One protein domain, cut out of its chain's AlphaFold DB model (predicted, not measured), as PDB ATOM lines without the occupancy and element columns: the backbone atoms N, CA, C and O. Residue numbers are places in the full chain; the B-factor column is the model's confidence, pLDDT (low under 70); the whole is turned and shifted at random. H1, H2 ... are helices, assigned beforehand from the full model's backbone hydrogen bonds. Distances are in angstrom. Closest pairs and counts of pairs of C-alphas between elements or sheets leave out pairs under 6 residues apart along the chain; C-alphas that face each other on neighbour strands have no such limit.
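Overview. This is residues 202 to 310 and 327 to 396 of the 869 residues of an uncharacterized protein of Plasmopara halstedii (UniProt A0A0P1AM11). Five helical hairpins follow one another along the longest axis: H1 and H2 lie beside H3 and H4 as an up-and-down bundle of four helices, H5 and H6 cross one side of H3 and H4, H7 and H8 come next, and H9 and H10 cross one side of H7 and H8. The joint between H1 to H6 and H7 to H10 is loose, made by few contacts of H5 and H6 with H8, and the turn of residues 371 to 376 sticks out at the far end. The printed part has 179 residues with ten named helices, H1 to H10 in order along the chain, and no named strand: the class is all helix. The whole is compact, with a radius of gyration of the C-alphas of 18.1 A, yet elongated, spanning 57 by 34 by 30 A.

Along the chain. Start with the longest helix, H10, residues 377 to 394: find C-alpha 377 at (-20.046, -51.550, 12.828) and follow it 25.8 A to C-alpha 394 at (1.519, -64.497, 7.132). Before it look for H9, residues 360 to 371, H8, residues 345 to 356, and H7, residues 327 to 339. Before the cut are H6, residues 291 to 303, H5, residues 275 to 285, H4, residues 260 to 271, and H3, residues 239 to 254 and 22.2 A long. H2 is residues 218 to 229, and H1, residues 202 to 214, begins at C-alpha 202 at (-7.545, -100.894, 10.845).

Arrangement. H10 and H9 form a hairpin and touch at Leu 380 and Phe 369, whose C-alphas are the closest at 6.4 A. H10 touches H8 about perpendicular, at 86 degrees; the closest C-alphas, of Val 388 and Glu 347, are 6.5 A apart. H8 and H7 are a hairpin at a shallow tilt of 6 degrees, with Leu 348 and Tyr 338 closest, their C-alphas 6.6 A apart. H5 and H8 are close but not clearly touching: their closest C-alphas, of Val 276 and Ala 353, are 6.1 A apart. H6 and H4 touch, with the C-alphas of Ala 302 and Asn 262 closest at 5.0 A; at 72 degrees they are only just about perpendicular. In the bundle of H1, H2, H3 and H4, each helix running against the one before, H1 touches H3 the same way at 5 degrees, with the C-alphas of Ile 211 and Glu 250 closest at 5.9 A. In each of the ten helices every O i to N i+4 pair is within hydrogen-bond range.

Size, cuts and confidence. The two C-alphas farthest apart, of Ser 213 and Glu 373, are 58.5 A apart. Residues 311 to 326 are not printed, and C-alphas 310 and 327 are 20.1 A apart across the cut. Of the links printed whole, none is long. The pLDDT is under 70 at residues 306 to 310 and 394 to 396.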
ATOM      1  N   GLU A 202      -8.569-100.284  11.704       93.94
ATOM      2  CA  GLU A 202      -7.545-100.894  10.845       93.94
ATOM      3  C   GLU A 202      -7.642-100.408   9.390       93.94
ATOM      4  O   GLU A 202      -6.622-100.087   8.785       93.94
ATOM      5  N   LEU A 203      -8.851-100.269   8.837       94.88
ATOM      6  CA  LEU A 203      -9.058 -99.741   7.482       94.88
ATOM      7  C   LEU A 203      -8.563 -98.288   7.352       94.88
ATOM      8  O   LEU A 203      -7.923 -97.926   6.364       94.88
ATOM      9  N   ILE A 204      -8.844 -97.461   8.361       96.50
ATOM     10  CA  ILE A 204      -8.389 -96.066   8.415       96.50
ATOM     11  C   ILE A 204      -6.863 -96.010   8.553       96.50
ATOM     12  O   ILE A 204      -6.217 -95.265   7.816       96.50
ATOM     13  N   ALA A 205      -6.276 -96.842   9.418       96.00
ATOM     14  CA  ALA A 205      -4.828 -96.964   9.569       96.00
ATOM     15  C   ALA A 205      -4.144 -97.398   8.262       96.00
ATOM     16  O   ALA A 205      -3.160 -96.784   7.853       96.00
ATOM     17  N   GLN A 206      -4.703 -98.389   7.556       95.31
ATOM     18  CA  GLN A 206      -4.213 -98.821   6.243       95.31
ATOM     19  C   GLN A 206      -4.287 -97.697   5.208       95.31
ATOM     20  O   GLN A 206      -3.354 -97.524   4.426       95.31
ATOM     21  N   LYS A 207      -5.363 -96.897   5.212       97.25
ATOM     22  CA  LYS A 207      -5.481 -95.755   4.299       97.25
ATOM     23  C   LYS A 207      -4.442 -94.672   4.601       97.25
ATOM     24  O   LYS A 207      -3.852 -94.149   3.663       97.25
ATOM     25  N   ILE A 208      -4.179 -94.370   5.875       97.19
ATOM     26  CA  ILE A 208      -3.124 -93.424   6.287       97.19
ATOM     27  C   ILE A 208      -1.744 -93.935   5.858       97.19
ATOM     28  O   ILE A 208      -0.970 -93.180   5.277       97.19
ATOM     29  N   ALA A 209      -1.456 -95.221   6.079       94.50
ATOM     30  CA  ALA A 209      -0.201 -95.834   5.648       94.50
ATOM     31  C   ALA A 209      -0.033 -95.781   4.118       94.50
ATOM     32  O   ALA A 209       1.053 -95.475   3.630       94.50
ATOM     33  N   ALA A 210      -1.114 -96.003   3.362       94.19
ATOM     34  CA  ALA A 210      -1.105 -95.876   1.907       94.19
ATOM     35  C   ALA A 210      -0.807 -94.436   1.450       94.19
ATOM     36  O   ALA A 210       0.008 -94.254   0.548       94.19
ATOM     37  N   ILE A 211      -1.397 -93.421   2.099       95.69
ATOM     38  CA  ILE A 211      -1.083 -92.003   1.834       95.69
ATOM     39  C   ILE A 211       0.397 -91.725   2.131       95.69
ATOM     40  O   ILE A 211       1.084 -91.142   1.300       95.69
ATOM     41  N   GLY A 212       0.912 -92.211   3.265       94.12
ATOM     42  CA  GLY A 212       2.336 -92.127   3.602       94.12
ATOM     43  C   GLY A 212       3.241 -92.716   2.525       94.12
ATOM     44  O   GLY A 212       4.202 -92.074   2.126       94.12
ATOM     45  N   SER A 213       2.904 -93.900   2.006       91.56
ATOM     46  CA  SER A 213       3.721 -94.601   1.005       91.56
ATOM     47  C   SER A 213       3.778 -93.934  -0.373       91.56
ATOM     48  O   SER A 213       4.661 -94.270  -1.158       91.56
ATOM     49  N   LYS A 214       2.846 -93.024  -0.677       91.12
ATOM     50  CA  LYS A 214       2.815 -92.278  -1.944       91.12
ATOM     51  C   LYS A 214       3.724 -91.053  -1.942       91.12
ATOM     52  O   LYS A 214       4.177 -90.631  -2.997       91.12
ATOM     53  N   VAL A 215       3.977 -90.484  -0.768       90.31
ATOM     54  CA  VAL A 215       4.820 -89.299  -0.609       90.31
ATOM     55  C   VAL A 215       6.280 -89.746  -0.502       90.31
ATOM     56  O   VAL A 215       6.597 -90.675   0.243       90.31
ATOM     57  N   SER A 216       7.178 -89.115  -1.260       86.31
ATOM     58  CA  SER A 216       8.584 -89.534  -1.389       86.31
ATOM     59  C   SER A 216       9.429 -89.254  -0.139       86.31
ATOM     60  O   SER A 216      10.455 -89.903   0.078       86.31
ATOM     61  N   SER A 217       8.999 -88.327   0.716       94.31
ATOM     62  CA  SER A 217       9.708 -87.963   1.939       94.31
ATOM     63  C   SER A 217       9.651 -89.028   3.027       94.31
ATOM     64  O   SER A 217       8.603 -89.386   3.570       94.31
ATOM     65  N   HIS A 218      10.835 -89.496   3.414       92.06
ATOM     66  CA  HIS A 218      11.008 -90.477   4.482       92.06
ATOM     67  C   HIS A 218      10.559 -89.948   5.856       92.06
ATOM     68  O   HIS A 218      10.063 -90.712   6.684       92.06
ATOM     69  N   GLU A 219      10.716 -88.647   6.123       93.06
ATOM     70  CA  GLU A 219      10.247 -88.056   7.381       93.06
ATOM     71  C   GLU A 219       8.718 -88.085   7.464       93.06
ATOM     72  O   GLU A 219       8.165 -88.523   8.477       93.06
ATOM     73  N   PHE A 220       8.039 -87.725   6.373       94.19
ATOM     74  CA  PHE A 220       6.586 -87.828   6.269       94.19
ATOM     75  C   PHE A 220       6.108 -89.276   6.456       94.19
ATOM     76  O   PHE A 220       5.199 -89.527   7.247       94.19
ATOM     77  N   GLN A 221       6.762 -90.246   5.804       95.56
ATOM     78  CA  GLN A 221       6.446 -91.675   5.940       95.56
ATOM     79  C   GLN A 221       6.525 -92.161   7.395       95.56
ATOM     80  O   GLN A 221       5.597 -92.819   7.871       95.56
ATOM     81  N   LEU A 222       7.582 -91.790   8.128       94.12
ATOM     82  CA  LEU A 222       7.724 -92.138   9.548       94.12
ATOM     83  C   LEU A 222       6.627 -91.506  10.413       94.12
ATOM     84  O   LEU A 222       6.099 -92.150  11.325       94.12
ATOM     85  N   GLN A 223       6.266 -90.252  10.137       95.88
ATOM     86  CA  GLN A 223       5.182 -89.580  10.853       95.88
ATOM     87  C   GLN A 223       3.821 -90.229  10.554       95.88
ATOM     88  O   GLN A 223       3.014 -90.402  11.471       95.88
ATOM     89  N   MET A 224       3.584 -90.652   9.308       95.94
ATOM     90  CA  MET A 224       2.375 -91.377   8.903       95.94
ATOM     91  C   MET A 224       2.274 -92.755   9.538       95.94
ATOM     92  O   MET A 224       1.203 -93.125  10.022       95.94
ATOM     93  N   GLU A 225       3.381 -93.493   9.602       94.12
ATOM     94  CA  GLU A 225       3.423 -94.775  10.298       94.12
ATOM     95  C   GLU A 225       3.087 -94.587  11.785       94.12
ATOM     96  O   GLU A 225       2.236 -95.301  12.319       94.12
ATOM     97  N   GLY A 226       3.647 -93.554  12.428       95.62
ATOM     98  CA  GLY A 226       3.316 -93.196  13.810       95.62
ATOM     99  C   GLY A 226       1.835 -92.859  14.019       95.62
ATOM    100  O   GLY A 226       1.218 -93.361  14.959       95.62
ATOM    101  N   ILE A 227       1.234 -92.063  13.127       95.25
ATOM    102  CA  ILE A 227      -0.199 -91.719  13.179       95.25
ATOM    103  C   ILE A 227      -1.072 -92.956  12.946       95.25
ATOM    104  O   ILE A 227      -2.084 -93.122  13.627       95.25
ATOM    105  N   SER A 228      -0.690 -93.846  12.025       95.06
ATOM    106  CA  SER A 228      -1.440 -95.077  11.737       95.06
ATOM    107  C   SER A 228      -1.509 -96.028  12.941       95.06
ATOM    108  O   SER A 228      -2.445 -96.818  13.051       95.06
ATOM    109  N   GLN A 229      -0.545 -95.920  13.863       94.19
ATOM    110  CA  GLN A 229      -0.459 -96.718  15.088       94.19
ATOM    111  C   GLN A 229      -1.125 -96.056  16.312       94.19
ATOM    112  O   GLN A 229      -1.330 -96.739  17.320       94.19
ATOM    113  N   GLU A 230      -1.469 -94.757  16.278       94.31
ATOM    114  CA  GLU A 230      -2.258 -94.132  17.353       94.31
ATOM    115  C   GLU A 230      -3.671 -94.744  17.421       94.31
ATOM    116  O   GLU A 230      -4.297 -95.071  16.413       94.31
ATOM    117  N   ASN A 231      -4.213 -94.886  18.634       90.06
ATOM    118  CA  ASN A 231      -5.566 -95.407  18.826       90.06
ATOM    119  C   ASN A 231      -6.609 -94.304  18.610       90.06
ATOM    120  O   ASN A 231      -6.925 -93.536  19.522       90.06
ATOM    121  N   TRP A 232      -7.176 -94.287  17.407       90.44
ATOM    122  CA  TRP A 232      -8.279 -93.414  17.010       90.44
ATOM    123  C   TRP A 232      -9.628 -93.916  17.536       90.44
ATOM    124  O   TRP A 232      -9.934 -95.107  17.469       90.44
ATOM    125  N   CYS A 233     -10.465 -92.993  18.020       89.88
ATOM    126  CA  CYS A 233     -11.867 -93.262  18.337       89.88
ATOM    127  C   CYS A 233     -12.742 -92.505  17.339       89.88
ATOM    128  O   CYS A 233     -12.987 -91.312  17.509       89.88
ATOM    129  N   ILE A 234     -13.182 -93.195  16.292       91.94
ATOM    130  CA  ILE A 234     -14.053 -92.637  15.256       91.94
ATOM    131  C   ILE A 234     -15.399 -93.341  15.365       91.94
ATOM    132  O   ILE A 234     -15.456 -94.566  15.469       91.94
ATOM    133  N   ASP A 235     -16.481 -92.567  15.377       92.56
ATOM    134  CA  ASP A 235     -17.827 -93.128  15.407       92.56
ATOM    135  C   ASP A 235     -18.066 -93.957  14.141       92.56
ATOM    136  O   ASP A 235     -17.784 -93.504  13.031       92.56
ATOM    137  N   SER A 236     -18.623 -95.160  14.296       88.62
ATOM    138  CA  SER A 236     -18.839 -96.093  13.175       88.62
ATOM    139  C   SER A 236     -19.651 -95.490  12.016       88.62
ATOM    140  O   SER A 236     -19.410 -95.812  10.852       88.62
ATOM    141  N   ASP A 237     -20.553 -94.551  12.317       90.69
ATOM    142  CA  ASP A 237     -21.361 -93.831  11.328       90.69
ATOM    143  C   ASP A 237     -20.540 -92.816  10.505       90.69
ATOM    144  O   ASP A 237     -20.945 -92.438   9.406       90.69
ATOM    145  N   GLN A 238     -19.378 -92.387  11.009       94.06
ATOM    146  CA  GLN A 238     -18.518 -91.380  10.382       94.06
ATOM    147  C   GLN A 238     -17.380 -91.975   9.549       94.06
ATOM    148  O   GLN A 238     -16.779 -91.246   8.769       94.06
ATOM    149  N   VAL A 239     -17.104 -93.282   9.631       95.12
ATOM    150  CA  VAL A 239     -15.969 -93.928   8.933       95.12
ATOM    151  C   VAL A 239     -15.976 -93.655   7.427       95.12
ATOM    152  O   VAL A 239     -14.940 -93.345   6.841       95.12
ATOM    153  N   GLY A 240     -17.148 -93.713   6.788       94.75
ATOM    154  CA  GLY A 240     -17.275 -93.405   5.360       94.75
ATOM    155  C   GLY A 240     -16.971 -91.941   5.024       94.75
ATOM    156  O   GLY A 240     -16.416 -91.657   3.965       94.75
ATOM    157  N   ASP A 241     -17.303 -91.017   5.926       96.44
ATOM    158  CA  ASP A 241     -17.012 -89.592   5.768       96.44
ATOM    159  C   ASP A 241     -15.532 -89.293   6.070       96.44
ATOM    160  O   ASP A 241     -14.895 -88.551   5.319       96.44
ATOM    161  N   THR A 242     -14.933 -89.972   7.055       97.00
ATOM    162  CA  THR A 242     -13.487 -89.936   7.307       97.00
ATOM    163  C   THR A 242     -12.703 -90.413   6.086       97.00
ATOM    164  O   THR A 242     -11.785 -89.725   5.655       97.00
ATOM    165  N   MET A 243     -13.080 -91.536   5.464       97.31
ATOM    166  CA  MET A 243     -12.394 -92.049   4.265       97.31
ATOM    167  C   MET A 243     -12.450 -91.069   3.085       97.31
ATOM    168  O   MET A 243     -11.482 -90.955   2.326       97.31
ATOM    169  N   LYS A 244     -13.553 -90.323   2.937       96.38
ATOM    170  CA  LYS A 244     -13.673 -89.265   1.920       96.38
ATOM    171  C   LYS A 244     -12.740 -88.093   2.209       96.38
ATOM    172  O   LYS A 244     -12.070 -87.635   1.289       96.38
ATOM    173  N   LEU A 245     -12.663 -87.647   3.464       97.31
ATOM    174  CA  LEU A 245     -11.716 -86.609   3.877       97.31
ATOM    175  C   LEU A 245     -10.260 -87.065   3.708       97.31
ATOM    176  O   LEU A 245      -9.462 -86.312   3.168       97.31
ATOM    177  N   LEU A 246      -9.915 -88.305   4.060       97.38
ATOM    178  CA  LEU A 246      -8.571 -88.852   3.821       97.38
ATOM    179  C   LEU A 246      -8.217 -88.885   2.328       97.38
ATOM    180  O   LEU A 246      -7.096 -88.555   1.959       97.38
ATOM    181  N   SER A 247      -9.181 -89.216   1.465       97.06
ATOM    182  CA  SER A 247      -8.992 -89.177   0.006       97.06
ATOM    183  C   SER A 247      -8.845 -87.747  -0.533       97.06
ATOM    184  O   SER A 247      -8.214 -87.544  -1.565       97.06
ATOM    185  N   LEU A 248      -9.424 -86.744   0.142       96.44
ATOM    186  CA  LEU A 248      -9.185 -85.332  -0.169       96.44
ATOM    187  C   LEU A 248      -7.746 -84.940   0.181       96.44
ATOM    188  O   LEU A 248      -7.078 -84.321  -0.638       96.44
ATOM    189  N   VAL A 249      -7.262 -85.331   1.366       96.12
ATOM    190  CA  VAL A 249      -5.876 -85.053   1.776       96.12
ATOM    191  C   VAL A 249      -4.878 -85.723   0.832       96.12
ATOM    192  O   VAL A 249      -3.931 -85.079   0.400       96.12
ATOM    193  N   GLU A 250      -5.134 -86.975   0.446       96.81
ATOM    194  CA  GLU A 250      -4.350 -87.688  -0.569       96.81
ATOM    195  C   GLU A 250      -4.270 -86.900  -1.883       96.81
ATOM    196  O   GLU A 250      -3.185 -86.700  -2.403       96.81
ATOM    197  N   LYS A 251      -5.394 -86.368  -2.384       95.25
ATOM    198  CA  LYS A 251      -5.407 -85.550  -3.609       95.25
ATOM    199  C   LYS A 251      -4.640 -84.234  -3.475       95.25
ATOM    200  O   LYS A 251      -4.054 -83.787  -4.456       95.25
ATOM    201  N   LEU A 252      -4.693 -83.590  -2.308       92.12
ATOM    202  CA  LEU A 252      -3.967 -82.340  -2.059       92.12
ATOM    203  C   LEU A 252      -2.450 -82.569  -2.006       92.12
ATOM    204  O   LEU A 252      -1.699 -81.722  -2.486       92.12
ATOM    205  N   LEU A 253      -2.023 -83.720  -1.476       92.12
ATOM    206  CA  LEU A 253      -0.625 -84.152  -1.465       92.12
ATOM    207  C   LEU A 253      -0.150 -84.607  -2.852       92.12
ATOM    208  O   LEU A 253       0.893 -84.144  -3.302       92.12
ATOM    209  N   ASP A 254      -0.934 -85.433  -3.556       89.62
ATOM    210  CA  ASP A 254      -0.591 -85.968  -4.889       89.62
ATOM    211  C   ASP A 254      -0.393 -84.842  -5.927       89.62
ATOM    212  O   ASP A 254       0.385 -84.986  -6.863       89.62
ATOM    213  N   LYS A 255      -1.085 -83.704  -5.774       84.62
ATOM    214  CA  LYS A 255      -0.944 -82.537  -6.659       84.62
ATOM    215  C   LYS A 255       0.153 -81.545  -6.224       84.62
ATOM    216  O   LYS A 255       0.230 -80.467  -6.802       84.62
ATOM    217  N   HIS A 256       0.931 -81.852  -5.181       83.44
ATOM    218  CA  HIS A 256       1.922 -80.948  -4.569       83.44
ATOM    219  C   HIS A 256       1.367 -79.584  -4.112       83.44
ATOM    220  O   HIS A 256       2.116 -78.634  -3.917       83.44
ATOM    221  N   VAL A 257       0.052 -79.475  -3.896       84.75
ATOM    222  CA  VAL A 257      -0.598 -78.205  -3.515       84.75
ATOM    223  C   VAL A 257      -0.557 -77.982  -2.000       84.75
ATOM    224  O   VAL A 257      -0.877 -76.903  -1.505       84.75
ATOM    225  N   LEU A 258      -0.214 -79.018  -1.236       89.88
ATOM    226  CA  LEU A 258      -0.060 -78.948   0.208       89.88
ATOM    227  C   LEU A 258       1.349 -79.425   0.586       89.88
ATOM    228  O   LEU A 258       1.675 -80.571   0.276       89.88
ATOM    229  N   PRO A 259       2.157 -78.601   1.282       91.06
ATOM    230  CA  PRO A 259       3.432 -79.042   1.834       91.06
ATOM    231  C   PRO A 259       3.249 -80.287   2.704       91.06
ATOM    232  O   PRO A 259       2.254 -80.415   3.424       91.06
ATOM    233  N   GLU A 260       4.209 -81.206   2.661       92.31
ATOM    234  CA  GLU A 260       4.123 -82.486   3.372       92.31
ATOM    235  C   GLU A 260       3.922 -82.300   4.887       92.31
ATOM    236  O   GLU A 260       3.108 -82.991   5.503       92.31
ATOM    237  N   GLU A 261       4.591 -81.306   5.479       89.81
ATOM    238  CA  GLU A 261       4.456 -80.916   6.891       89.81
ATOM    239  C   GLU A 261       2.994 -80.573   7.240       89.81
ATOM    240  O   GLU A 261       2.412 -81.103   8.196       89.81
ATOM    241  N   ASN A 262       2.348 -79.788   6.375       93.88
ATOM    242  CA  ASN A 262       0.940 -79.412   6.495       93.88
ATOM    243  C   ASN A 262       0.010 -80.616   6.265       93.88
ATOM    244  O   ASN A 262      -1.040 -80.725   6.907       93.88
ATOM    245  N   GLY A 263       0.400 -81.562   5.407       94.81
ATOM    246  CA  GLY A 263      -0.325 -82.813   5.174       94.81
ATOM    247  C   GLY A 263      -0.460 -83.678   6.423       94.81
ATOM    248  O   GLY A 263      -1.557 -84.160   6.731       94.81
ATOM    249  N   VAL A 264       0.625 -83.821   7.194       95.19
ATOM    250  CA  VAL A 264       0.620 -84.559   8.471       95.19
ATOM    251  C   VAL A 264      -0.393 -83.950   9.428       95.19
ATOM    252  O   VAL A 264      -1.179 -84.648  10.082       95.19
ATOM    253  N   TYR A 265      -0.350 -82.628   9.534       94.75
ATOM    254  CA  TYR A 265      -1.192 -81.892  10.449       94.75
ATOM    255  C   TYR A 265      -2.669 -81.946  10.021       94.75
ATOM    256  O   TYR A 265      -3.544 -82.200  10.855       94.75
ATOM    257  N   LEU A 266      -2.962 -81.842   8.723       95.50
ATOM    258  CA  LEU A 266      -4.319 -81.992   8.196       95.50
ATOM    259  C   LEU A 266      -4.893 -83.397   8.446       95.50
ATOM    260  O   LEU A 266      -6.058 -83.523   8.827       95.50
ATOM    261  N   LEU A 267      -4.082 -84.453   8.320       96.25
ATOM    262  CA  LEU A 267      -4.498 -85.816   8.679       96.25
ATOM    263  C   LEU A 267      -4.863 -85.922  10.159       96.25
ATOM    264  O   LEU A 267      -5.910 -86.481  10.494       96.25
ATOM    265  N   LYS A 268      -4.070 -85.312  11.049       95.75
ATOM    266  CA  LYS A 268      -4.427 -85.218  12.472       95.75
ATOM    267  C   LYS A 268      -5.761 -84.491  12.654       95.75
ATOM    268  O   LYS A 268      -6.603 -84.982  13.399       95.75
ATOM    269  N   LEU A 269      -6.010 -83.378  11.962       94.94
ATOM    270  CA  LEU A 269      -7.294 -82.667  12.051       94.94
ATOM    271  C   LEU A 269      -8.493 -83.529  11.627       94.94
ATOM    272  O   LEU A 269      -9.540 -83.470  12.278       94.94
ATOM    273  N   VAL A 270      -8.344 -84.333  10.570       96.44
ATOM    274  CA  VAL A 270      -9.383 -85.276  10.121       96.44
ATOM    275  C   VAL A 270      -9.662 -86.317  11.205       96.44
ATOM    276  O   VAL A 270     -10.823 -86.518  11.575       96.44
ATOM    277  N   LEU A 271      -8.609 -86.935  11.747       95.69
ATOM    278  CA  LEU A 271      -8.710 -88.026  12.721       95.69
ATOM    279  C   LEU A 271      -9.179 -87.562  14.108       95.69
ATOM    280  O   LEU A 271      -9.925 -88.279  14.774       95.69
ATOM    281  N   TYR A 272      -8.822 -86.341  14.517       94.56
ATOM    282  CA  TYR A 272      -9.304 -85.695  15.745       94.56
ATOM    283  C   TYR A 272     -10.669 -85.005  15.586       94.56
ATOM    284  O   TYR A 272     -11.114 -84.308  16.497       94.56
ATOM    285  N   GLN A 273     -11.340 -85.192  14.448       94.31
ATOM    286  CA  GLN A 273     -12.660 -84.631  14.163       94.31
ATOM    287  C   GLN A 273     -12.752 -83.109  14.353       94.31
ATOM    288  O   GLN A 273     -13.667 -82.604  15.007       94.31
ATOM    289  N   ASN A 274     -11.799 -82.353  13.790       93.88
ATOM    290  CA  ASN A 274     -11.798 -80.897  13.924       93.88
ATOM    291  C   ASN A 274     -13.143 -80.288  13.453       93.88
ATOM    292  O   ASN A 274     -13.535 -80.490  12.299       93.88
ATOM    293  N   PRO A 275     -13.847 -79.516  14.302       86.62
ATOM    294  CA  PRO A 275     -15.217 -79.093  14.021       86.62
ATOM    295  C   PRO A 275     -15.320 -78.173  12.803       86.62
ATOM    296  O   PRO A 275     -16.325 -78.225  12.098       86.62
ATOM    297  N   VAL A 276     -14.290 -77.366  12.521       87.75
ATOM    298  CA  VAL A 276     -14.279 -76.449  11.373       87.75
ATOM    299  C   VAL A 276     -14.181 -77.251  10.078       87.75
ATOM    300  O   VAL A 276     -15.055 -77.119   9.221       87.75
ATOM    301  N   LEU A 277     -13.202 -78.157   9.979       93.88
ATOM    302  CA  LEU A 277     -13.020 -79.010   8.800       93.88
ATOM    303  C   LEU A 277     -14.257 -79.876   8.527       93.88
ATOM    304  O   LEU A 277     -14.730 -79.959   7.395       93.88
ATOM    305  N   TRP A 278     -14.824 -80.478   9.575       93.69
ATOM    306  CA  TRP A 278     -16.029 -81.295   9.443       93.69
ATOM    307  C   TRP A 278     -17.265 -80.464   9.088       93.69
ATOM    308  O   TRP A 278     -18.091 -80.918   8.298       93.69
ATOM    309  N   SER A 279     -17.392 -79.232   9.596       88.94
ATOM    310  CA  SER A 279     -18.486 -78.336   9.199       88.94
ATOM    311  C   SER A 279     -18.411 -77.951   7.718       88.94
ATOM    312  O   SER A 279     -19.431 -78.009   7.029       88.94
ATOM    313  N   ALA A 280     -17.210 -77.656   7.207       89.25
ATOM    314  CA  ALA A 280     -16.974 -77.394   5.791       89.25
ATOM    315  C   ALA A 280     -17.285 -78.638   4.943       89.25
ATOM    316  O   ALA A 280     -17.996 -78.550   3.944       89.25
ATOM    317  N   PHE A 281     -16.855 -79.821   5.392       95.50
ATOM    318  CA  PHE A 281     -17.152 -81.083   4.713       95.50
ATOM    319  C   PHE A 281     -18.655 -81.377   4.639       95.50
ATOM    320  O   PHE A 281     -19.159 -81.783   3.591       95.50
ATOM    321  N   TYR A 282     -19.402 -81.149   5.723       93.94
ATOM    322  CA  TYR A 282     -20.853 -81.341   5.713       93.94
ATOM    323  C   TYR A 282     -21.576 -80.308   4.847       93.94
ATOM    324  O   TYR A 282     -22.563 -80.665   4.202       93.94
ATOM    325  N   ARG A 283     -21.096 -79.058   4.778       89.69
ATOM    326  CA  ARG A 283     -21.614 -78.068   3.819       89.69
ATOM    327  C   ARG A 283     -21.404 -78.550   2.388       89.69
ATOM    328  O   ARG A 283     -22.375 -78.592   1.639       89.69
ATOM    329  N   TYR A 284     -20.205 -79.023   2.057       94.81
ATOM    330  CA  TYR A 284     -19.892 -79.574   0.740       94.81
ATOM    331  C   TYR A 284     -20.788 -80.773   0.396       94.81
ATOM    332  O   TYR A 284     -21.462 -80.790  -0.633       94.81
ATOM    333  N   LYS A 285     -20.889 -81.752   1.304       93.56
ATOM    334  CA  LYS A 285     -21.724 -82.956   1.134       93.56
ATOM    335  C   LYS A 285     -23.207 -82.630   0.931       93.56
ATOM    336  O   LYS A 285     -23.897 -83.365   0.228       93.56
ATOM    337  N   ASN A 286     -23.689 -81.547   1.537       92.56
ATOM    338  CA  ASN A 286     -25.071 -81.086   1.419       92.56
ATOM    339  C   ASN A 286     -25.283 -80.083   0.265       92.56
ATOM    340  O   ASN A 286     -26.367 -79.513   0.165       92.56
ATOM    341  N   GLY A 287     -24.277 -79.857  -0.590       87.25
ATOM    342  CA  GLY A 287     -24.351 -78.934  -1.730       87.25
ATOM    343  C   GLY A 287     -24.339 -77.448  -1.353       87.25
ATOM    344  O   GLY A 287     -24.734 -76.613  -2.157       87.25
ATOM    345  N   GLY A 288     -23.933 -77.115  -0.125       74.19
ATOM    346  CA  GLY A 288     -23.865 -75.746   0.388       74.19
ATOM    347  C   GLY A 288     -22.554 -75.010   0.093       74.19
ATOM    348  O   GLY A 288     -22.506 -73.801   0.289       74.19
ATOM    349  N   CYS A 289     -21.506 -75.705  -0.352       89.38
ATOM    350  CA  CYS A 289     -20.267 -75.098  -0.846       89.38
ATOM    351  C   CYS A 289     -19.629 -75.967  -1.941       89.38
ATOM    352  O   CYS A 289     -19.983 -77.141  -2.099       89.38
ATOM    353  N   SER A 290     -18.718 -75.376  -2.715       90.81
ATOM    354  CA  SER A 290     -17.976 -76.071  -3.769       90.81
ATOM    355  C   SER A 290     -16.860 -76.949  -3.181       90.81
ATOM    356  O   SER A 290     -16.454 -76.792  -2.028       90.81
ATOM    357  N   LEU A 291     -16.339 -77.892  -3.975       92.56
ATOM    358  CA  LEU A 291     -15.162 -78.679  -3.579       92.56
ATOM    359  C   LEU A 291     -13.946 -77.771  -3.328       92.56
ATOM    360  O   LEU A 291     -13.175 -78.029  -2.407       92.56
ATOM    361  N   LEU A 292     -13.821 -76.691  -4.107       87.62
ATOM    362  CA  LEU A 292     -12.737 -75.718  -3.994       87.62
ATOM    363  C   LEU A 292     -12.762 -74.995  -2.637       87.62
ATOM    364  O   LEU A 292     -11.710 -74.780  -2.036       87.62
ATOM    365  N   ASP A 293     -13.949 -74.689  -2.107       84.12
ATOM    366  CA  ASP A 293     -14.098 -74.059  -0.785       84.12
ATOM    367  C   ASP A 293     -13.632 -75.002   0.336       84.12
ATOM    368  O   ASP A 293     -12.949 -74.591   1.280       84.12
ATOM    369  N   LEU A 294     -13.957 -76.296   0.217       93.69
ATOM    370  CA  LEU A 294     -13.497 -77.324   1.151       93.69
ATOM    371  C   LEU A 294     -11.973 -77.503   1.084       93.69
ATOM    372  O   LEU A 294     -11.329 -77.565   2.131       93.69
ATOM    373  N   GLU A 295     -11.400 -77.560  -0.122       93.81
ATOM    374  CA  GLU A 295      -9.947 -77.632  -0.328       93.81
ATOM    375  C   GLU A 295      -9.243 -76.408   0.266       93.81
ATOM    376  O   GLU A 295      -8.295 -76.554   1.035       93.81
ATOM    377  N   THR A 296      -9.759 -75.206   0.002       87.75
ATOM    378  CA  THR A 296      -9.218 -73.946   0.536       87.75
ATOM    379  C   THR A 296      -9.284 -73.913   2.062       87.75
ATOM    380  O   THR A 296      -8.311 -73.544   2.725       87.75
ATOM    381  N   THR A 297     -10.402 -74.353   2.646       87.19
ATOM    382  CA  THR A 297     -10.549 -74.456   4.106       87.19
ATOM    383  C   THR A 297      -9.553 -75.455   4.694       87.19
ATOM    384  O   THR A 297      -8.926 -75.173   5.714       87.19
ATOM    385  N   ALA A 298      -9.376 -76.611   4.046       91.81
ATOM    386  CA  ALA A 298      -8.435 -77.638   4.477       91.81
ATOM    387  C   ALA A 298      -6.982 -77.137   4.432       91.81
ATOM    388  O   ALA A 298      -6.279 -77.267   5.433       91.81
ATOM    389  N   LYS A 299      -6.560 -76.493   3.332       91.56
ATOM    390  CA  LYS A 299      -5.227 -75.879   3.194       91.56
ATOM    391  C   LYS A 299      -4.958 -74.845   4.288       91.56
ATOM    392  O   LYS A 299      -3.919 -74.884   4.936       91.56
ATOM    393  N   ARG A 300      -5.914 -73.947   4.538       85.38
ATOM    394  CA  ARG A 300      -5.769 -72.890   5.553       85.38
ATOM    395  C   ARG A 300      -5.696 -73.435   6.963       85.38
ATOM    396  O   ARG A 300      -4.861 -72.996   7.742       85.38
ATOM    397  N   LEU A 301      -6.564 -74.391   7.293       87.19
ATOM    398  CA  LEU A 301      -6.489 -75.065   8.583       87.19
ATOM    399  C   LEU A 301      -5.136 -75.748   8.750       87.19
ATOM    400  O   LEU A 301      -4.575 -75.670   9.836       87.19
ATOM    401  N   ALA A 302      -4.617 -76.364   7.686       89.88
ATOM    402  CA  ALA A 302      -3.331 -77.034   7.720       89.88
ATOM    403  C   ALA A 302      -2.161 -76.071   7.977       89.88
ATOM    404  O   ALA A 302      -1.304 -76.366   8.801       89.88
ATOM    405  N   ALA A 303      -2.180 -74.906   7.329       85.44
ATOM    406  CA  ALA A 303      -1.129 -73.901   7.439       85.44
ATOM    407  C   ALA A 303      -1.147 -73.108   8.763       85.44
ATOM    408  O   ALA A 303      -0.151 -72.497   9.126       85.44
ATOM    409  N   MET A 304      -2.254 -73.123   9.517       79.75
ATOM    410  CA  MET A 304      -2.340 -72.424  10.809       79.75
ATOM    411  C   MET A 304      -1.627 -73.140  11.974       79.75
ATOM    412  O   MET A 304      -1.679 -72.623  13.087       79.75
ATOM    413  N   GLU A 305      -1.033 -74.328  11.772       70.94
ATOM    414  CA  GLU A 305      -0.278 -75.131  12.767       70.94
ATOM    415  C   GLU A 305      -0.838 -75.137  14.215       70.94
ATOM    416  O   GLU A 305      -0.123 -75.297  15.210       70.94
ATOM    417  N   SER A 306      -2.149 -74.966  14.391       53.06
ATOM    418  CA  SER A 306      -2.722 -74.787  15.726       53.06
ATOM    419  C   SER A 306      -2.714 -76.120  16.483       53.06
ATOM    420  O   SER A 306      -3.315 -77.097  16.053       53.06
ATOM    421  N   ILE A 307      -2.025 -76.223  17.619       49.22
ATOM    422  CA  ILE A 307      -1.966 -77.474  18.400       49.22
ATOM    423  C   ILE A 307      -3.398 -78.023  18.596       49.22
ATOM    424  O   ILE A 307      -4.209 -77.336  19.225       49.22
ATOM    425  N   PRO A 308      -3.748 -79.227  18.082       48.41
ATOM    426  CA  PRO A 308      -5.110 -79.730  18.186       48.41
ATOM    427  C   PRO A 308      -5.506 -79.818  19.668       48.41
ATOM    428  O   PRO A 308      -4.693 -80.251  20.498       48.41
ATOM    429  N   PRO A 309      -6.727 -79.390  20.045       43.75
ATOM    430  CA  PRO A 309      -7.152 -79.413  21.435       43.75
ATOM    431  C   PRO A 309      -7.080 -80.851  21.956       43.75
ATOM    432  O   PRO A 309      -7.718 -81.751  21.411       43.75
ATOM    433  N   LYS A 310      -6.282 -81.079  23.009       44.31
ATOM    434  CA  LYS A 310      -6.132 -82.409  23.617       44.31
ATOM    435  C   LYS A 310      -7.515 -82.982  23.956       44.31
ATOM    436  O   LYS A 310      -8.308 -82.266  24.580       44.31
ATOM    437  N   ASN A 327     -20.392 -67.632  23.545       77.81
ATOM    438  CA  ASN A 327     -19.952 -67.862  22.166       77.81
ATOM    439  C   ASN A 327     -21.058 -67.658  21.125       77.81
ATOM    440  O   ASN A 327     -20.789 -67.103  20.065       77.81
ATOM    441  N   ASN A 328     -22.304 -68.036  21.430       85.94
ATOM    442  CA  ASN A 328     -23.406 -67.870  20.477       85.94
ATOM    443  C   ASN A 328     -23.655 -66.395  20.137       85.94
ATOM    444  O   ASN A 328     -24.000 -66.084  19.006       85.94
ATOM    445  N   HIS A 329     -23.452 -65.481  21.089       89.69
ATOM    446  CA  HIS A 329     -23.608 -64.052  20.821       89.69
ATOM    447  C   HIS A 329     -22.495 -63.489  19.932       89.69
ATOM    448  O   HIS A 329     -22.770 -62.596  19.140       89.69
ATOM    449  N   LEU A 330     -21.267 -64.005  20.036       93.56
ATOM    450  CA  LEU A 330     -20.153 -63.564  19.188       93.56
ATOM    451  C   LEU A 330     -20.358 -63.998  17.731       93.56
ATOM    452  O   LEU A 330     -20.154 -63.197  16.827       93.56
ATOM    453  N   ILE A 331     -20.834 -65.230  17.521       93.88
ATOM    454  CA  ILE A 331     -21.139 -65.772  16.186       93.88
ATOM    455  C   ILE A 331     -22.213 -64.925  15.491       93.88
ATOM    456  O   ILE A 331     -22.003 -64.488  14.365       93.88
ATOM    457  N   VAL A 332     -23.304 -64.597  16.194       95.00
ATOM    458  CA  VAL A 332     -24.406 -63.784  15.643       95.00
ATOM    459  C   VAL A 332     -23.939 -62.394  15.191       95.00
ATOM    460  O   VAL A 332     -24.453 -61.867  14.210       95.00
ATOM    461  N   VAL A 333     -22.960 -61.786  15.874       95.94
ATOM    462  CA  VAL A 333     -22.420 -60.475  15.470       95.94
ATOM    463  C   VAL A 333     -21.670 -60.572  14.138       95.94
ATOM    464  O   VAL A 333     -21.886 -59.736  13.263       95.94
ATOM    465  N   VAL A 334     -20.828 -61.595  13.958       96.06
ATOM    466  CA  VAL A 334     -20.069 -61.787  12.709       96.06
ATOM    467  C   VAL A 334     -20.993 -62.197  11.556       96.06
ATOM    468  O   VAL A 334     -20.865 -61.668  10.454       96.06
ATOM    469  N   GLU A 335     -21.977 -63.064  11.811       94.25
ATOM    470  CA  GLU A 335     -23.007 -63.415  10.822       94.25
ATOM    471  C   GLU A 335     -23.824 -62.185  10.400       94.25
ATOM    472  O   GLU A 335     -24.066 -61.991   9.210       94.25
ATOM    473  N   SER A 336     -24.165 -61.290  11.336       95.62
ATOM    474  CA  SER A 336     -24.880 -60.048  11.013       95.62
ATOM    475  C   SER A 336     -24.059 -59.096  10.134       95.62
ATOM    476  O   SER A 336     -24.617 -58.476   9.229       95.62
ATOM    477  N   LEU A 337     -22.738 -59.000  10.338       95.81
ATOM    478  CA  LEU A 337     -21.854 -58.226   9.450       95.81
ATOM    479  C   LEU A 337     -21.830 -58.797   8.024       95.81
ATOM    480  O   LEU A 337     -21.804 -58.038   7.053       95.81
ATOM    481  N   TYR A 338     -21.869 -60.123   7.882       94.44
ATOM    482  CA  TYR A 338     -21.957 -60.774   6.576       94.44
ATOM    483  C   TYR A 338     -23.320 -60.558   5.903       94.44
ATOM    484  O   TYR A 338     -23.373 -60.200   4.728       94.44
ATOM    485  N   GLU A 339     -24.427 -60.689   6.642       90.38
ATOM    486  CA  GLU A 339     -25.775 -60.396   6.126       90.38
ATOM    487  C   GLU A 339     -25.899 -58.947   5.625       90.38
ATOM    488  O   GLU A 339     -26.576 -58.680   4.630       90.38
ATOM    489  N   GLN A 340     -25.189 -58.016   6.268       93.44
ATOM    490  CA  GLN A 340     -25.090 -56.612   5.857       93.44
ATOM    491  C   GLN A 340     -24.085 -56.368   4.713       93.44
ATOM    492  O   GLN A 340     -23.862 -55.217   4.337       93.44
ATOM    493  N   ARG A 341     -23.492 -57.424   4.134       91.19
ATOM    494  CA  ARG A 341     -22.456 -57.382   3.080       91.19
ATOM    495  C   ARG A 341     -21.200 -56.589   3.458       91.19
ATOM    496  O   ARG A 341     -20.519 -56.051   2.589       91.19
ATOM    497  N   MET A 342     -20.887 -56.509   4.751       91.19
ATOM    498  CA  MET A 342     -19.684 -55.829   5.251       91.19
ATOM    499  C   MET A 342     -18.458 -56.753   5.296       91.19
ATOM    500  O   MET A 342     -17.321 -56.275   5.334       91.19
ATOM    501  N   LEU A 343     -18.698 -58.064   5.273       93.00
ATOM    502  CA  LEU A 343     -17.692 -59.113   5.150       93.00
ATOM    503  C   LEU A 343     -17.944 -59.899   3.862       93.00
ATOM    504  O   LEU A 343     -19.090 -60.149   3.486       93.00
ATOM    505  N   THR A 344     -16.872 -60.318   3.207       86.12
ATOM    506  CA  THR A 344     -16.912 -61.338   2.156       86.12
ATOM    507  C   THR A 344     -17.202 -62.714   2.767       86.12
ATOM    508  O   THR A 344     -16.998 -62.931   3.964       86.12
ATOM    509  N   GLY A 345     -17.660 -63.673   1.952       78.19
ATOM    510  CA  GLY A 345     -17.890 -65.049   2.426       78.19
ATOM    511  C   GLY A 345     -16.625 -65.671   3.026       78.19
ATOM    512  O   GLY A 345     -16.680 -66.341   4.051       78.19
ATOM    513  N   LEU A 346     -15.473 -65.336   2.448       75.44
ATOM    514  CA  LEU A 346     -14.165 -65.785   2.896       75.44
ATOM    515  C   LEU A 346     -13.774 -65.232   4.273       75.44
ATOM    516  O   LEU A 346     -13.316 -65.977   5.140       75.44
ATOM    517  N   GLU A 347     -13.951 -63.923   4.475       91.50
ATOM    518  CA  GLU A 347     -13.682 -63.264   5.758       91.50
ATOM    519  C   GLU A 347     -14.589 -63.829   6.857       91.50
ATOM    520  O   GLU A 347     -14.115 -64.090   7.963       91.50
ATOM    521  N   LEU A 348     -15.869 -64.089   6.551       92.38
ATOM    522  CA  LEU A 348     -16.799 -64.734   7.481       92.38
ATOM    523  C   LEU A 348     -16.289 -66.115   7.919       92.38
ATOM    524  O   LEU A 348     -16.276 -66.408   9.113       92.38
ATOM    525  N   GLU A 349     -15.876 -66.967   6.982       81.06
ATOM    526  CA  GLU A 349     -15.428 -68.327   7.304       81.06
ATOM    527  C   GLU A 349     -14.180 -68.341   8.189       81.06
ATOM    528  O   GLU A 349     -14.140 -69.081   9.176       81.06
ATOM    529  N   ILE A 350     -13.203 -67.476   7.895       80.31
ATOM    530  CA  ILE A 350     -11.999 -67.327   8.723       80.31
ATOM    531  C   ILE A 350     -12.385 -66.853  10.129       80.31
ATOM    532  O   ILE A 350     -11.964 -67.448  11.121       80.31
ATOM    533  N   LEU A 351     -13.235 -65.830  10.241       92.75
ATOM    534  CA  LEU A 351     -13.653 -65.292  11.539       92.75
ATOM    535  C   LEU A 351     -14.470 -66.298  12.363       92.75
ATOM    536  O   LEU A 351     -14.289 -66.379  13.580       92.75
ATOM    537  N   LEU A 352     -15.328 -67.102  11.729       90.81
ATOM    538  CA  LEU A 352     -16.053 -68.185  12.402       90.81
ATOM    539  C   LEU A 352     -15.106 -69.291  12.881       90.81
ATOM    540  O   LEU A 352     -15.287 -69.806  13.988       90.81
ATOM    541  N   ALA A 353     -14.082 -69.630  12.093       79.06
ATOM    542  CA  ALA A 353     -13.056 -70.588  12.495       79.06
ATOM    543  C   ALA A 353     -12.251 -70.078  13.703       79.06
ATOM    544  O   ALA A 353     -12.111 -70.802  14.692       79.06
ATOM    545  N   LEU A 354     -11.809 -68.817  13.674       88.69
ATOM    546  CA  LEU A 354     -11.097 -68.172  14.784       88.69
ATOM    547  C   LEU A 354     -11.961 -68.111  16.053       88.69
ATOM    548  O   LEU A 354     -11.498 -68.426  17.150       88.69
ATOM    549  N   LEU A 355     -13.254 -67.796  15.923       92.69
ATOM    550  CA  LEU A 355     -14.194 -67.827  17.046       92.69
ATOM    551  C   LEU A 355     -14.390 -69.236  17.619       92.69
ATOM    552  O   LEU A 355     -14.451 -69.388  18.844       92.69
ATOM    553  N   ALA A 356     -14.460 -70.262  16.766       81.19
ATOM    554  CA  ALA A 356     -14.553 -71.658  17.189       81.19
ATOM    555  C   ALA A 356     -13.289 -72.127  17.933       81.19
ATOM    556  O   ALA A 356     -13.387 -72.914  18.875       81.19
ATOM    557  N   GLN A 357     -12.119 -71.604  17.555       80.12
ATOM    558  CA  GLN A 357     -10.838 -71.847  18.227       80.12
ATOM    559  C   GLN A 357     -10.626 -70.990  19.484       80.12
ATOM    560  O   GLN A 357      -9.635 -71.156  20.190       80.12
ATOM    561  N   HIS A 358     -11.578 -70.112  19.803       88.62
ATOM    562  CA  HIS A 358     -11.478 -69.134  20.877       88.62
ATOM    563  C   HIS A 358     -10.301 -68.157  20.738       88.62
ATOM    564  O   HIS A 358      -9.687 -67.796  21.747       88.62
ATOM    565  N   ASP A 359     -10.023 -67.699  19.516       93.06
ATOM    566  CA  ASP A 359      -8.987 -66.701  19.274       93.06
ATOM    567  C   ASP A 359      -9.204 -65.450  20.142       93.06
ATOM    568  O   ASP A 359     -10.285 -64.849  20.185       93.06
ATOM    569  N   SER A 360      -8.164 -65.086  20.891       93.38
ATOM    570  CA  SER A 360      -8.276 -64.058  21.924       93.38
ATOM    571  C   SER A 360      -8.416 -62.651  21.344       93.38
ATOM    572  O   SER A 360      -9.107 -61.829  21.950       93.38
ATOM    573  N   GLN A 361      -7.831 -62.393  20.172       96.00
ATOM    574  CA  GLN A 361      -7.837 -61.091  19.511       96.00
ATOM    575  C   GLN A 361      -9.213 -60.818  18.900       96.00
ATOM    576  O   GLN A 361      -9.826 -59.795  19.213       96.00
ATOM    577  N   VAL A 362      -9.764 -61.772  18.142       96.38
ATOM    578  CA  VAL A 362     -11.116 -61.667  17.562       96.38
ATOM    579  C   VAL A 362     -12.175 -61.530  18.657       96.38
ATOM    580  O   VAL A 362     -13.054 -60.668  18.582       96.38
ATOM    581  N   GLN A 363     -12.083 -62.331  19.725       96.75
ATOM    582  CA  GLN A 363     -13.016 -62.204  20.846       96.75
ATOM    583  C   GLN A 363     -12.892 -60.861  21.570       96.75
ATOM    584  O   GLN A 363     -13.904 -60.349  22.048       96.75
ATOM    585  N   GLN A 364     -11.678 -60.322  21.706       96.31
ATOM    586  CA  GLN A 364     -11.458 -59.034  22.356       96.31
ATOM    587  C   GLN A 364     -12.050 -57.897  21.517       96.31
ATOM    588  O   GLN A 364     -12.817 -57.112  22.061       96.31
ATOM    589  N   ILE A 365     -11.819 -57.890  20.201       97.44
ATOM    590  CA  ILE A 365     -12.392 -56.910  19.265       97.44
ATOM    591  C   ILE A 365     -13.927 -56.891  19.353       97.44
ATOM    592  O   ILE A 365     -14.535 -55.829  19.491       97.44
ATOM    593  N   ILE A 366     -14.574 -58.064  19.344       97.31
ATOM    594  CA  ILE A 366     -16.042 -58.140  19.437       97.31
ATOM    595  C   ILE A 366     -16.533 -57.721  20.833       97.31
ATOM    596  O   ILE A 366     -17.573 -57.070  20.949       97.31
ATOM    597  N   ARG A 367     -15.801 -58.056  21.906       96.56
ATOM    598  CA  ARG A 367     -16.133 -57.615  23.274       96.56
ATOM    599  C   ARG A 367     -15.993 -56.099  23.443       96.56
ATOM    600  O   ARG A 367     -16.842 -55.497  24.104       96.56
ATOM    601  N   ASP A 368     -14.976 -55.493  22.840       96.25
ATOM    602  CA  ASP A 368     -14.752 -54.046  22.864       96.25
ATOM    603  C   ASP A 368     -15.855 -53.318  22.092       96.25
ATOM    604  O   ASP A 368     -16.423 -52.351  22.598       96.25
ATOM    605  N   PHE A 369     -16.265 -53.854  20.940       97.06
ATOM    606  CA  PHE A 369     -17.433 -53.367  20.207       97.06
ATOM    607  C   PHE A 369     -18.729 -53.457  21.024       97.06
ATOM    608  O   PHE A 369     -19.474 -52.484  21.106       97.06
ATOM    609  N   GLN A 370     -18.988 -54.594  21.682       95.69
ATOM    610  CA  GLN A 370     -20.176 -54.770  22.529       95.69
ATOM    611  C   GLN A 370     -20.187 -53.840  23.751       95.69
ATOM    612  O   GLN A 370     -21.259 -53.535  24.275       95.69
ATOM    613  N   SER A 371     -19.007 -53.424  24.216       94.88
ATOM    614  CA  SER A 371     -18.842 -52.539  25.373       94.88
ATOM    615  C   SER A 371     -18.816 -51.053  24.993       94.88
ATOM    616  O   SER A 371     -18.950 -50.208  25.877       94.88
ATOM    617  N   SER A 372     -18.639 -50.729  23.709       96.19
ATOM    618  CA  SER A 372     -18.648 -49.361  23.190       96.19
ATOM    619  C   SER A 372     -20.072 -48.800  23.149       96.19
ATOM    620  O   SER A 372     -21.000 -49.481  22.711       96.19
ATOM    621  N   GLU A 373     -20.251 -47.547  23.583       94.62
ATOM    622  CA  GLU A 373     -21.555 -46.864  23.540       94.62
ATOM    623  C   GLU A 373     -22.027 -46.605  22.100       94.62
ATOM    624  O   GLU A 373     -23.232 -46.623  21.846       94.62
ATOM    625  N   ASP A 374     -21.095 -46.426  21.159       92.06
ATOM    626  CA  ASP A 374     -21.400 -46.000  19.789       92.06
ATOM    627  C   ASP A 374     -21.718 -47.165  18.833       92.06
ATOM    628  O   ASP A 374     -22.297 -46.931  17.775       92.06
ATOM    629  N   GLN A 375     -21.366 -48.410  19.197       94.94
ATOM    630  CA  GLN A 375     -21.552 -49.624  18.376       94.94
ATOM    631  C   GLN A 375     -21.259 -49.406  16.876       94.94
ATOM    632  O   GLN A 375     -22.046 -49.773  16.003       94.94
ATOM    633  N   ASP A 376     -20.103 -48.814  16.568       96.56
ATOM    634  CA  ASP A 376     -19.681 -48.545  15.193       96.56
ATOM    635  C   ASP A 376     -19.305 -49.845  14.455       96.56
ATOM    636  O   ASP A 376     -18.221 -50.411  14.635       96.56
ATOM    637  N   PHE A 377     -20.230 -50.337  13.625       95.00
ATOM    638  CA  PHE A 377     -20.046 -51.550  12.828       95.00
ATOM    639  C   PHE A 377     -18.933 -51.410  11.776       95.00
ATOM    640  O   PHE A 377     -18.335 -52.419  11.403       95.00
ATOM    641  N   GLY A 378     -18.620 -50.188  11.322       93.81
ATOM    642  CA  GLY A 378     -17.518 -49.930  10.392       93.81
ATOM    643  C   GLY A 378     -16.166 -50.169  11.056       93.81
ATOM    644  O   GLY A 378     -15.368 -50.967  10.565       93.81
ATOM    645  N   ALA A 379     -15.961 -49.578  12.237       95.56
ATOM    646  CA  ALA A 379     -14.749 -49.785  13.031       95.56
ATOM    647  C   ALA A 379     -14.558 -51.257  13.445       95.56
ATOM    648  O   ALA A 379     -13.436 -51.774  13.422       95.56
ATOM    649  N   LEU A 380     -15.654 -51.953  13.782       97.25
ATOM    650  CA  LEU A 380     -15.627 -53.394  14.049       97.25
ATOM    651  C   LEU A 380     -15.182 -54.182  12.814       97.25
ATOM    652  O   LEU A 380     -14.282 -55.015  12.915       97.25
ATOM    653  N   ARG A 381     -15.800 -53.921  11.657       96.94
ATOM    654  CA  ARG A 381     -15.461 -54.594  10.402       96.94
ATOM    655  C   ARG A 381     -13.998 -54.387  10.049       96.94
ATOM    656  O   ARG A 381     -13.320 -55.365   9.760       96.94
ATOM    657  N   ASP A 382     -13.501 -53.157  10.101       94.69
ATOM    658  CA  ASP A 382     -12.116 -52.863   9.727       94.69
ATOM    659  C   ASP A 382     -11.117 -53.539  10.670       94.69
ATOM    660  O   ASP A 382     -10.099 -54.059  10.216       94.69
ATOM    661  N   SER A 383     -11.445 -53.630  11.963       97.38
ATOM    662  CA  SER A 383     -10.629 -54.360  12.941       97.38
ATOM    663  C   SER A 383     -10.619 -55.869  12.670       97.38
ATOM    664  O   SER A 383      -9.557 -56.488  12.680       97.38
ATOM    665  N   LEU A 384     -11.782 -56.472  12.390       96.06
ATOM    666  CA  LEU A 384     -11.893 -57.904  12.085       96.06
ATOM    667  C   LEU A 384     -11.234 -58.267  10.746       96.06
ATOM    668  O   LEU A 384     -10.512 -59.257  10.665       96.06
ATOM    669  N   VAL A 385     -11.431 -57.450   9.709       95.06
ATOM    670  CA  VAL A 385     -10.766 -57.612   8.408       95.06
ATOM    671  C   VAL A 385      -9.262 -57.387   8.536       95.06
ATOM    672  O   VAL A 385      -8.499 -58.056   7.850       95.06
ATOM    673  N   GLY A 386      -8.817 -56.505   9.436       94.31
ATOM    674  CA  GLY A 386      -7.407 -56.352   9.793       94.31
ATOM    675  C   GLY A 386      -6.785 -57.665  10.267       94.31
ATOM    676  O   GLY A 386      -5.769 -58.075   9.716       94.31
ATOM    677  N   VAL A 387      -7.448 -58.372  11.192       93.62
ATOM    678  CA  VAL A 387      -7.007 -59.700  11.666       93.62
ATOM    679  C   VAL A 387      -6.973 -60.719  10.525       93.62
ATOM    680  O   VAL A 387      -6.007 -61.462  10.386       93.62
ATOM    681  N   VAL A 388      -7.997 -60.736   9.665       91.88
ATOM    682  CA  VAL A 388      -8.026 -61.635   8.497       91.88
ATOM    683  C   VAL A 388      -6.894 -61.317   7.514       91.88
ATOM    684  O   VAL A 388      -6.276 -62.232   6.975       91.88
ATOM    685  N   LYS A 389      -6.597 -60.037   7.274       86.88
ATOM    686  CA  LYS A 389      -5.503 -59.600   6.396       86.88
ATOM    687  C   LYS A 389      -4.135 -59.960   6.960       86.88
ATOM    688  O   LYS A 389      -3.308 -60.435   6.199       86.88
ATOM    689  N   GLU A 390      -3.924 -59.770   8.257       88.44
ATOM    690  CA  GLU A 390      -2.695 -60.157   8.958       88.44
ATOM    691  C   GLU A 390      -2.450 -61.667   8.820       88.44
ATOM    692  O   GLU A 390      -1.434 -62.076   8.262       88.44
ATOM    693  N   LEU A 391      -3.451 -62.491   9.154       78.88
ATOM    694  CA  LEU A 391      -3.400 -63.948   8.974       78.88
ATOM    695  C   LEU A 391      -3.170 -64.364   7.516       78.88
ATOM    696  O   LEU A 391      -2.391 -65.267   7.240       78.88
ATOM    697  N   THR A 392      -3.841 -63.722   6.558       76.12
ATOM    698  CA  THR A 392      -3.694 -64.058   5.129       76.12
ATOM    699  C   THR A 392      -2.447 -63.458   4.476       76.12
ATOM    700  O   THR A 392      -2.166 -63.787   3.326       76.12
ATOM    701  N   MET A 393      -1.715 -62.577   5.161       73.50
ATOM    702  CA  MET A 393      -0.380 -62.127   4.758       73.50
ATOM    703  C   MET A 393       0.708 -63.048   5.314       73.50
ATOM    704  O   MET A 393       1.664 -63.337   4.605       73.50
ATOM    705  N   GLU A 394       0.559 -63.549   6.543       65.44
ATOM    706  CA  GLU A 394       1.519 -64.497   7.132       65.44
ATOM    707  C   GLU A 394       1.499 -65.880   6.455       65.44
ATOM    708  O   GLU A 394       2.494 -66.596   6.494       65.44
ATOM    709  N   LEU A 395       0.397 -66.240   5.789       54.47
ATOM    710  CA  LEU A 395       0.209 -67.534   5.118       54.47
ATOM    711  C   LEU A 395       0.877 -67.672   3.727       54.47
ATOM    712  O   LEU A 395       0.667 -68.689   3.071       54.47
ATOM    713  N   GLY A 396       1.713 -66.717   3.305       47.31
ATOM    714  CA  GLY A 396       2.653 -66.886   2.185       47.31
ATOM    715  C   GLY A 396       2.242 -66.238   0.854       47.31
ATOM    716  O   GLY A 396       1.135 -66.422   0.351       47.31
TER     717      GLY A 396